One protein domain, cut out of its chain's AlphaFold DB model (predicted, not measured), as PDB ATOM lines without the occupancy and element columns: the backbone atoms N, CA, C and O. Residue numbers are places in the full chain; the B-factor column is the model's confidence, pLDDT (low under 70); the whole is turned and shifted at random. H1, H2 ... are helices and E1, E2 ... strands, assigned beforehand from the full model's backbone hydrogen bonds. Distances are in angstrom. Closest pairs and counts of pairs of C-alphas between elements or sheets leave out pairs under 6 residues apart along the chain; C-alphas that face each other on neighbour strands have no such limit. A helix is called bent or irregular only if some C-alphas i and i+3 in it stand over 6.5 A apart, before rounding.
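This is residues 7 to 60 of the 62 residues of an uncharacterized protein of Proteobacteria bacterium (UniProt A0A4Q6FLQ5). A lone helix, H1, stands at one end of an open, drawn-out shape, and a long link, residues 20 to 33, leads from it to a small head in which helix H2 packs with its residues 40 to 47 on a pair of short parallel strands, E1 and E2. Most of H1 and residues 25 to 30 of the link stand free, and H1 is apart from H2 and E2. The printed part has 54 residues with two named helices and two named strands, in the order H1, E1, H2, E2, and its class is mostly helix. The whole is loose, with a radius of gyration of the C-alphas of 14.4 A, and elongated, spanning 38 by 22 by 21 A.

H1, residues 7 to 19, comes first, and a long link of 14 residues joins it to E1, residues 34 to 36. A tight link of 3 residues leads on to H2, residues 40 to 51, and a tight link of 5 residues leads from H2 to E2, residues 57 to 59. E1 and E2 are parallel neighbours, with 34 degrees between their directions. C-alphas 35 and 58 face each other at 4.7 A; N 58 and O 34, at 2.9 A, and N 36 and O 58, at 3.0 A, are within hydrogen-bond range. E1, H2 and E2 form a strand-helix-strand unit, two parallel neighbour strands with a helix between them along the chain, and its crossover is right-handed. H2 and E2 have 6 pairs of C-alphas within 8 A, the closest being those of Ala 40 and Val 57, 5.7 A apart. H2 and E1 have 1 such pair, the C-alphas of Thr 36 and Phe 43, 7.7 A apart. H1 is apart from H2 and from E2. In H1 every O i to N i+4 pair is within hydrogen-bond range; in H2 6 of 8 are.

H1 begins at C-alpha 7 at (-34.701, -36.526, -26.320) and measures 18.6 A from first to last C-alpha. E1, from Phe 34 to Thr 36, measures 7.0 A, and its C-alpha 34 is at (-22.360, -25.038, -28.845). H2, from Ala 40 to Trp 51, measures 15.4 A and is only just irregular, with C-alphas 45 and 48 at 6.9 A. E2, from Val 57 to Ser 59, measures 6.7 A and ends with C-alpha 59 at (-21.597, -16.575, -26.558).

The two C-alphas farthest apart are those of Gln 20 and Gln 41, at 38.5 A. The C-alphas of Gly 7 and Phe 60, the first and last printed residues, are 24.1 A apart. The printed part has no cut. The mean pLDDT of the printed part is 93.9, and no printed residue is under 70.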
ATOM      1  N   GLY A   7     -35.787 -36.895 -25.413       90.69
ATOM      2  CA  GLY A   7     -34.701 -36.526 -26.320       90.69
ATOM      3  C   GLY A   7     -34.516 -37.562 -27.427       90.69
ATOM      4  O   GLY A   7     -34.557 -37.230 -28.614       90.69
ATOM      5  N   ALA A   8     -34.415 -38.841 -27.057       92.12
ATOM      6  CA  ALA A   8     -34.298 -39.933 -28.020       92.12
ATOM      7  C   ALA A   8     -35.543 -40.061 -28.916       92.12
ATOM      8  O   ALA A   8     -35.429 -40.345 -30.112       92.12
ATOM      9  N   ALA A   9     -36.742 -39.842 -28.365       94.56
ATOM     10  CA  ALA A   9     -37.979 -39.868 -29.142       94.56
ATOM     11  C   ALA A   9     -38.008 -38.765 -30.214       94.56
ATOM     12  O   ALA A   9     -38.322 -39.047 -31.377       94.56
ATOM     13  N   VAL A  10     -37.623 -37.537 -29.849       96.50
ATOM     14  CA  VAL A  10     -37.548 -36.400 -30.777       96.50
ATOM     15  C   VAL A  10     -36.464 -36.619 -31.831       96.50
ATOM     16  O   VAL A  10     -36.741 -36.428 -33.013       96.50
ATOM     17  N   ALA A  11     -35.274 -37.100 -31.457       95.56
ATOM     18  CA  ALA A  11     -34.195 -37.388 -32.408       95.56
ATOM     19  C   ALA A  11     -34.624 -38.406 -33.481       95.56
ATOM     20  O   ALA A  11     -34.406 -38.192 -34.676       95.56
ATOM     21  N   ARG A  12     -35.318 -39.479 -33.078       95.81
ATOM     22  CA  ARG A  12     -35.865 -40.478 -34.014       95.81
ATOM     23  C   ARG A  12     -36.935 -39.885 -34.928       95.81
ATOM     24  O   ARG A  12     -36.994 -40.236 -36.104       95.81
ATOM     25  N   GLN A  13     -37.796 -39.009 -34.406       97.00
ATOM     26  CA  GLN A  13     -38.799 -38.331 -35.228       97.00
ATOM     27  C   GLN A  13     -38.149 -37.379 -36.235       97.00
ATOM     28  O   GLN A  13     -38.530 -37.394 -37.404       97.00
ATOM     29  N   LEU A  14     -37.147 -36.605 -35.815       97.12
ATOM     30  CA  LEU A  14     -36.395 -35.719 -36.700       97.12
ATOM     31  C   LEU A  14     -35.722 -36.508 -37.828       97.12
ATOM     32  O   LEU A  14     -35.874 -36.148 -38.992       97.12
ATOM     33  N   GLN A  15     -35.056 -37.621 -37.508       96.88
ATOM     34  CA  GLN A  15     -34.441 -38.491 -38.513       96.88
ATOM     35  C   GLN A  15     -35.461 -38.970 -39.555       96.88
ATOM     36  O   GLN A  15     -35.193 -38.880 -40.752       96.88
ATOM     37  N   ARG A  16     -36.646 -39.432 -39.124       97.69
ATOM     38  CA  ARG A  16     -37.716 -39.848 -40.047       97.69
ATOM     39  C   ARG A  16     -38.128 -38.720 -40.993       97.69
ATOM     40  O   ARG A  16     -38.270 -38.957 -42.187       97.69
ATOM     41  N   LEU A  17     -38.288 -37.503 -40.473       98.31
ATOM     42  CA  LEU A  17     -38.679 -36.338 -41.269       98.31
ATOM     43  C   LEU A  17     -37.592 -35.898 -42.261       98.31
ATOM     44  O   LEU A  17     -37.935 -35.421 -43.341       98.31
ATOM     45  N   LEU A  18     -36.310 -36.041 -41.909       97.62
ATOM     46  CA  LEU A  18     -35.188 -35.728 -42.801       97.62
ATOM     47  C   LEU A  18     -35.069 -36.745 -43.942       97.62
ATOM     48  O   LEU A  18     -34.868 -36.338 -45.082       97.62
ATOM     49  N   VAL A  19     -35.254 -38.040 -43.656       97.62
ATOM     50  CA  VAL A  19     -35.297 -39.103 -44.681       97.62
ATOM     51  C   VAL A  19     -36.422 -38.844 -45.678       97.62
ATOM     52  O   VAL A  19     -36.196 -38.873 -46.877       97.62
ATOM     53  N   GLN A  20     -37.627 -38.538 -45.188       98.19
ATOM     54  CA  GLN A  20     -38.793 -38.281 -46.044       98.19
ATOM     55  C   GLN A  20     -38.636 -37.072 -46.975       98.19
ATOM     56  O   GLN A  20     -39.415 -36.932 -47.913       98.19
ATOM     57  N   ARG A  21     -37.687 -36.175 -46.687       97.81
ATOM     58  CA  ARG A  21     -37.439 -34.954 -47.460       97.81
ATOM     59  C   ARG A  21     -36.112 -34.978 -48.218       97.81
ATOM     60  O   ARG A  21     -35.688 -33.919 -48.668       97.81
ATOM     61  N   ASP A  22     -35.441 -36.131 -48.290       96.12
ATOM     62  CA  ASP A  22     -34.103 -36.272 -48.882       96.12
ATOM     63  C   ASP A  22     -33.095 -35.231 -48.345       96.12
ATOM     64  O   ASP A  22     -32.216 -34.744 -49.050       96.12
ATOM     65  N   ALA A  23     -33.230 -34.876 -47.061       96.88
ATOM     66  CA  ALA A  23     -32.488 -33.796 -46.407       96.88
ATOM     67  C   ALA A  23     -31.384 -34.307 -45.462       96.88
ATOM     68  O   ALA A  23     -30.878 -33.562 -44.620       96.88
ATOM     69  N   LEU A  24     -31.027 -35.592 -45.548       95.88
ATOM     70  CA  LEU A  24     -29.902 -36.137 -44.794       95.88
ATOM     71  C   LEU A  24     -28.578 -35.606 -45.350       95.88
ATOM     72  O   LEU A  24     -28.374 -35.542 -46.560       95.88
ATOM     73  N   SER A  25     -27.650 -35.271 -44.450       94.62
ATOM     74  CA  SER A  25     -26.279 -34.954 -44.849       94.62
ATOM     75  C   SER A  25     -25.639 -36.189 -45.503       94.62
ATOM     76  O   SER A  25     -25.670 -37.260 -44.897       94.62
ATOM     77  N   PRO A  26     -25.031 -36.067 -46.696       93.44
ATOM     78  CA  PRO A  26     -24.413 -37.196 -47.394       93.44
ATOM     79  C   PRO A  26     -23.037 -37.582 -46.824       93.44
ATOM     80  O   PRO A  26     -22.490 -38.622 -47.182       93.44
ATOM     81  N   GLY A  27     -22.447 -36.727 -45.985       92.81
ATOM     82  CA  GLY A  27     -21.085 -36.870 -45.474       92.81
ATOM     83  C   GLY A  27     -21.005 -37.265 -43.996       92.81
ATOM     84  O   GLY A  27     -22.029 -37.398 -43.321       92.81
ATOM     85  N   PRO A  28     -19.777 -37.420 -43.464       94.12
ATOM     86  CA  PRO A  28     -19.569 -37.673 -42.045       94.12
ATOM     87  C   PRO A  28     -20.135 -36.533 -41.188       94.12
ATOM     88  O   PRO A  28     -20.259 -35.389 -41.631       94.12
ATOM     89  N   ALA A  29     -20.453 -36.848 -39.932       91.19
ATOM     90  CA  ALA A  29     -20.915 -35.849 -38.982       91.19
ATOM     91  C   ALA A  29     -19.853 -34.754 -38.788       91.19
ATOM     92  O   ALA A  29     -18.691 -35.040 -38.493       91.19
ATOM     93  N   ALA A  30     -20.267 -33.497 -38.939       90.81
ATOM     94  CA  ALA A  30     -19.431 -32.356 -38.598       90.81
ATOM     95  C   ALA A  30     -19.210 -32.279 -37.078       90.81
ATOM     96  O   ALA A  30     -20.005 -32.797 -36.290       90.81
ATOM     97  N   ALA A  31     -18.148 -31.589 -36.664       89.81
ATOM     98  CA  ALA A  31     -17.916 -31.309 -35.253       89.81
ATOM     99  C   ALA A  31     -19.092 -30.515 -34.657       89.81
ATOM    100  O   ALA A  31     -19.487 -29.472 -35.190       89.81
ATOM    101  N   THR A  32     -19.639 -31.003 -33.541       91.88
ATOM    102  CA  THR A  32     -20.687 -30.303 -32.791       91.88
ATOM    103  C   THR A  32     -20.158 -28.965 -32.284       91.88
ATOM    104  O   THR A  32     -19.048 -28.884 -31.758       91.88
ATOM    105  N   ARG A  33     -20.965 -27.915 -32.434       93.38
ATOM    106  CA  ARG A  33     -20.693 -26.569 -31.927       93.38
ATOM    107  C   ARG A  33     -21.805 -26.172 -30.962       93.38
ATOM    108  O   ARG A  33     -22.961 -26.527 -31.193       93.38
ATOM    109  N   PHE A  34     -21.444 -25.460 -29.900       94.62
ATOM    110  CA  PHE A  34     -22.360 -25.038 -28.845       94.62
ATOM    111  C   PHE A  34     -22.387 -23.515 -28.745       94.62
ATOM    112  O   PHE A  34     -21.345 -22.862 -28.825       94.62
ATOM    113  N   TRP A  35     -23.583 -22.971 -28.529       95.81
ATOM    114  CA  TRP A  35     -23.812 -21.547 -28.326       95.81
ATOM    115  C   TRP A  35     -24.700 -21.316 -27.111       95.81
ATOM    116  O   TRP A  35     -25.562 -22.142 -26.811       95.81
ATOM    117  N   THR A  36     -24.514 -20.189 -26.433       95.50
ATOM    118  CA  THR A  36     -25.400 -19.755 -25.347       95.50
ATOM    119  C   THR A  36     -25.530 -18.238 -25.309       95.50
ATOM    120  O   THR A  36     -24.573 -17.523 -25.594       95.50
ATOM    121  N   SER A  37     -26.717 -17.743 -24.962       96.56
ATOM    122  CA  SER A  37     -26.938 -16.334 -24.617       96.56
ATOM    123  C   SER A  37     -26.715 -16.055 -23.125       96.56
ATOM    124  O   SER A  37     -26.771 -14.905 -22.698       96.56
ATOM    125  N   GLY A  38     -26.477 -17.100 -22.325       94.38
ATOM    126  CA  GLY A  38     -26.124 -17.005 -20.910       94.38
ATOM    127  C   GLY A  38     -24.614 -17.072 -20.669       94.38
ATOM    128  O   GLY A  38     -23.804 -16.729 -21.529       94.38
ATOM    129  N   ASP A  39     -24.232 -17.553 -19.485       95.56
ATOM    130  CA  ASP A  39     -22.829 -17.728 -19.110       95.56
ATOM    131  C   ASP A  39     -22.185 -18.893 -19.886       95.56
ATOM    132  O   ASP A  39     -22.484 -20.073 -19.665       95.56
ATOM    133  N   ALA A  40     -21.294 -18.551 -20.820       95.25
ATOM    134  CA  ALA A  40     -20.561 -19.523 -21.622       95.25
ATOM    135  C   ALA A  40     -19.553 -20.336 -20.810       95.25
ATOM    136  O   ALA A  40     -19.347 -21.507 -21.134       95.25
ATOM    137  N   GLN A  41     -18.958 -19.760 -19.761       94.19
ATOM    138  CA  GLN A  41     -18.015 -20.485 -18.917       94.19
ATOM    139  C   GLN A  41     -18.754 -21.556 -18.124       94.19
ATOM    140  O   GLN A  41     -18.382 -22.725 -18.186       94.19
ATOM    141  N   HIS A  42     -19.873 -21.188 -17.494       94.81
ATOM    142  CA  HIS A  42     -20.708 -22.154 -16.787       94.81
ATOM    143  C   HIS A  42     -21.177 -23.292 -17.705       94.81
ATOM    144  O   HIS A  42     -21.118 -24.461 -17.325       94.81
ATOM    145  N   PHE A  43     -21.610 -22.979 -18.935       95.19
ATOM    146  CA  PHE A  43     -22.039 -24.023 -19.867       95.19
ATOM    147  C   PHE A  43     -20.876 -24.933 -20.296       95.19
ATOM    148  O   PHE A  43     -21.036 -26.151 -20.380       95.19
ATOM    149  N   ASN A  44     -19.691 -24.365 -20.520       94.12
ATOM    150  CA  ASN A  44     -18.496 -25.142 -20.831       94.12
ATOM    151  C   ASN A  44     -18.120 -26.101 -19.686       94.12
ATOM    152  O   ASN A  44     -17.786 -27.258 -19.938       94.12
ATOM    153  N   ASP A  45     -18.254 -25.662 -18.434       94.19
ATOM    154  CA  ASP A  45     -17.895 -26.460 -17.257       94.19
ATOM    155  C   ASP A  45     -18.833 -27.664 -17.041       94.19
ATOM    156  O   ASP A  45     -18.395 -28.715 -16.566       94.19
ATOM    157  N   VAL A  46     -20.112 -27.562 -17.427       94.38
ATOM    158  CA  VAL A  46     -21.079 -28.673 -17.292       94.38
ATOM    159  C   VAL A  46     -21.059 -29.653 -18.472       94.38
ATOM    160  O   VAL A  46     -21.501 -30.799 -18.331       94.38
ATOM    161  N   LEU A  47     -20.544 -29.249 -19.639       93.12
ATOM    162  CA  LEU A  47     -20.549 -30.079 -20.852       93.12
ATOM    163  C   LEU A  47     -19.830 -31.428 -20.708       93.12
ATOM    164  O   LEU A  47     -20.381 -32.418 -21.188       93.12
ATOM    165  N   PRO A  48     -18.670 -31.549 -20.036       93.06
ATOM    166  CA  PRO A  48     -18.028 -32.844 -19.833       93.06
ATOM    167  C   PRO A  48     -18.917 -33.860 -19.110       93.06
ATOM    168  O   PRO A  48     -18.847 -35.049 -19.411       93.06
ATOM    169  N   VAL A  49     -19.790 -33.408 -18.202       92.94
ATOM    170  CA  VAL A  49     -20.722 -34.284 -17.475       92.94
ATOM    171  C   VAL A  49     -21.868 -34.733 -18.381       92.94
ATOM    172  O   VAL A  49     -22.236 -35.905 -18.387       92.94
ATOM    173  N   LEU A  50     -22.424 -33.814 -19.170       90.25
ATOM    174  CA  LEU A  50     -23.601 -34.076 -20.005       90.25
ATOM    175  C   LEU A  50     -23.263 -34.755 -21.340       90.25
ATOM    176  O   LEU A  50     -24.067 -35.514 -21.876       90.25
ATOM    177  N   TRP A  51     -22.084 -34.467 -21.885       89.38
ATOM    178  CA  TRP A  51     -21.681 -34.805 -23.252       89.38
ATOM    179  C   TRP A  51     -20.378 -35.616 -23.319       89.38
ATOM    180  O   TRP A  51     -19.885 -35.914 -24.406       89.38
ATOM    181  N   GLN A  52     -19.819 -35.984 -22.155       86.62
ATOM    182  CA  GLN A  52     -18.644 -36.859 -21.984       86.62
ATOM    183  C   GLN A  52     -17.351 -36.330 -22.632       86.62
ATOM    184  O   GLN A  52     -16.350 -37.043 -22.711       86.62
ATOM    185  N   LYS A  53     -17.369 -35.087 -23.122       84.25
ATOM    186  CA  LYS A  53     -16.282 -34.414 -23.835       84.25
ATOM    187  C   LYS A  53     -16.399 -32.905 -23.624       84.25
ATOM    188  O   LYS A  53     -17.504 -32.373 -23.555       84.25
ATOM    189  N   SER A  54     -15.260 -32.222 -23.574       81.94
ATOM    190  CA  SER A  54     -15.204 -30.757 -23.555       81.94
ATOM    191  C   SER A  54     -15.394 -30.191 -24.963       81.94
ATOM    192  O   SER A  54     -14.854 -30.731 -25.929       81.94
ATOM    193  N   TYR A  55     -16.125 -29.082 -25.075       88.19
ATOM    194  CA  TYR A  55     -16.304 -28.337 -26.323       88.19
ATOM    195  C   TYR A  55     -16.145 -26.847 -26.070       88.19
ATOM    196  O   TYR A  55     -16.394 -26.369 -24.974       88.19
ATOM    197  N   ILE A  56     -15.794 -26.093 -27.107       89.31
ATOM    198  CA  ILE A  56     -15.816 -24.633 -27.029       89.31
ATOM    199  C   ILE A  56     -17.271 -24.168 -27.137       89.31
ATOM    200  O   ILE A  56     -17.946 -24.457 -28.129       89.31
ATOM    201  N   VAL A  57     -17.731 -23.434 -26.124       95.06
ATOM    202  CA  VAL A  57     -19.028 -22.751 -26.122       95.06
ATOM    203  C   VAL A  57     -18.825 -21.306 -26.559       95.06
ATOM    204  O   VAL A  57     -17.980 -20.600 -26.014       95.06
ATOM    205  N   GLN A  58     -19.605 -20.857 -27.540       96.12
ATOM    206  CA  GLN A  58     -19.582 -19.476 -28.013       96.12
ATOM    207  C   GLN A  58     -20.766 -18.689 -27.444       96.12
ATOM    208  O   GLN A  58     -21.912 -19.134 -27.513       96.12
ATOM    209  N   SER A  59     -20.514 -17.493 -26.916       94.94
ATOM    210  CA  SER A  59     -21.597 -16.575 -26.558       94.94
ATOM    211  C   SER A  59     -22.240 -15.971 -27.808       94.94
ATOM    212  O   SER A  59     -21.553 -15.709 -28.797       94.94
ATOM    213  N   PHE A  60     -23.545 -15.711 -27.758       95.06
ATOM    214  CA  PHE A  60     -24.246 -14.924 -28.774       95.06
ATOM    215  C   PHE A  60     -25.253 -13.960 -28.132       95.06
ATOM    216  O   PHE A  60     -25.756 -14.222 -27.042       95.06
TER     217      PHE A  60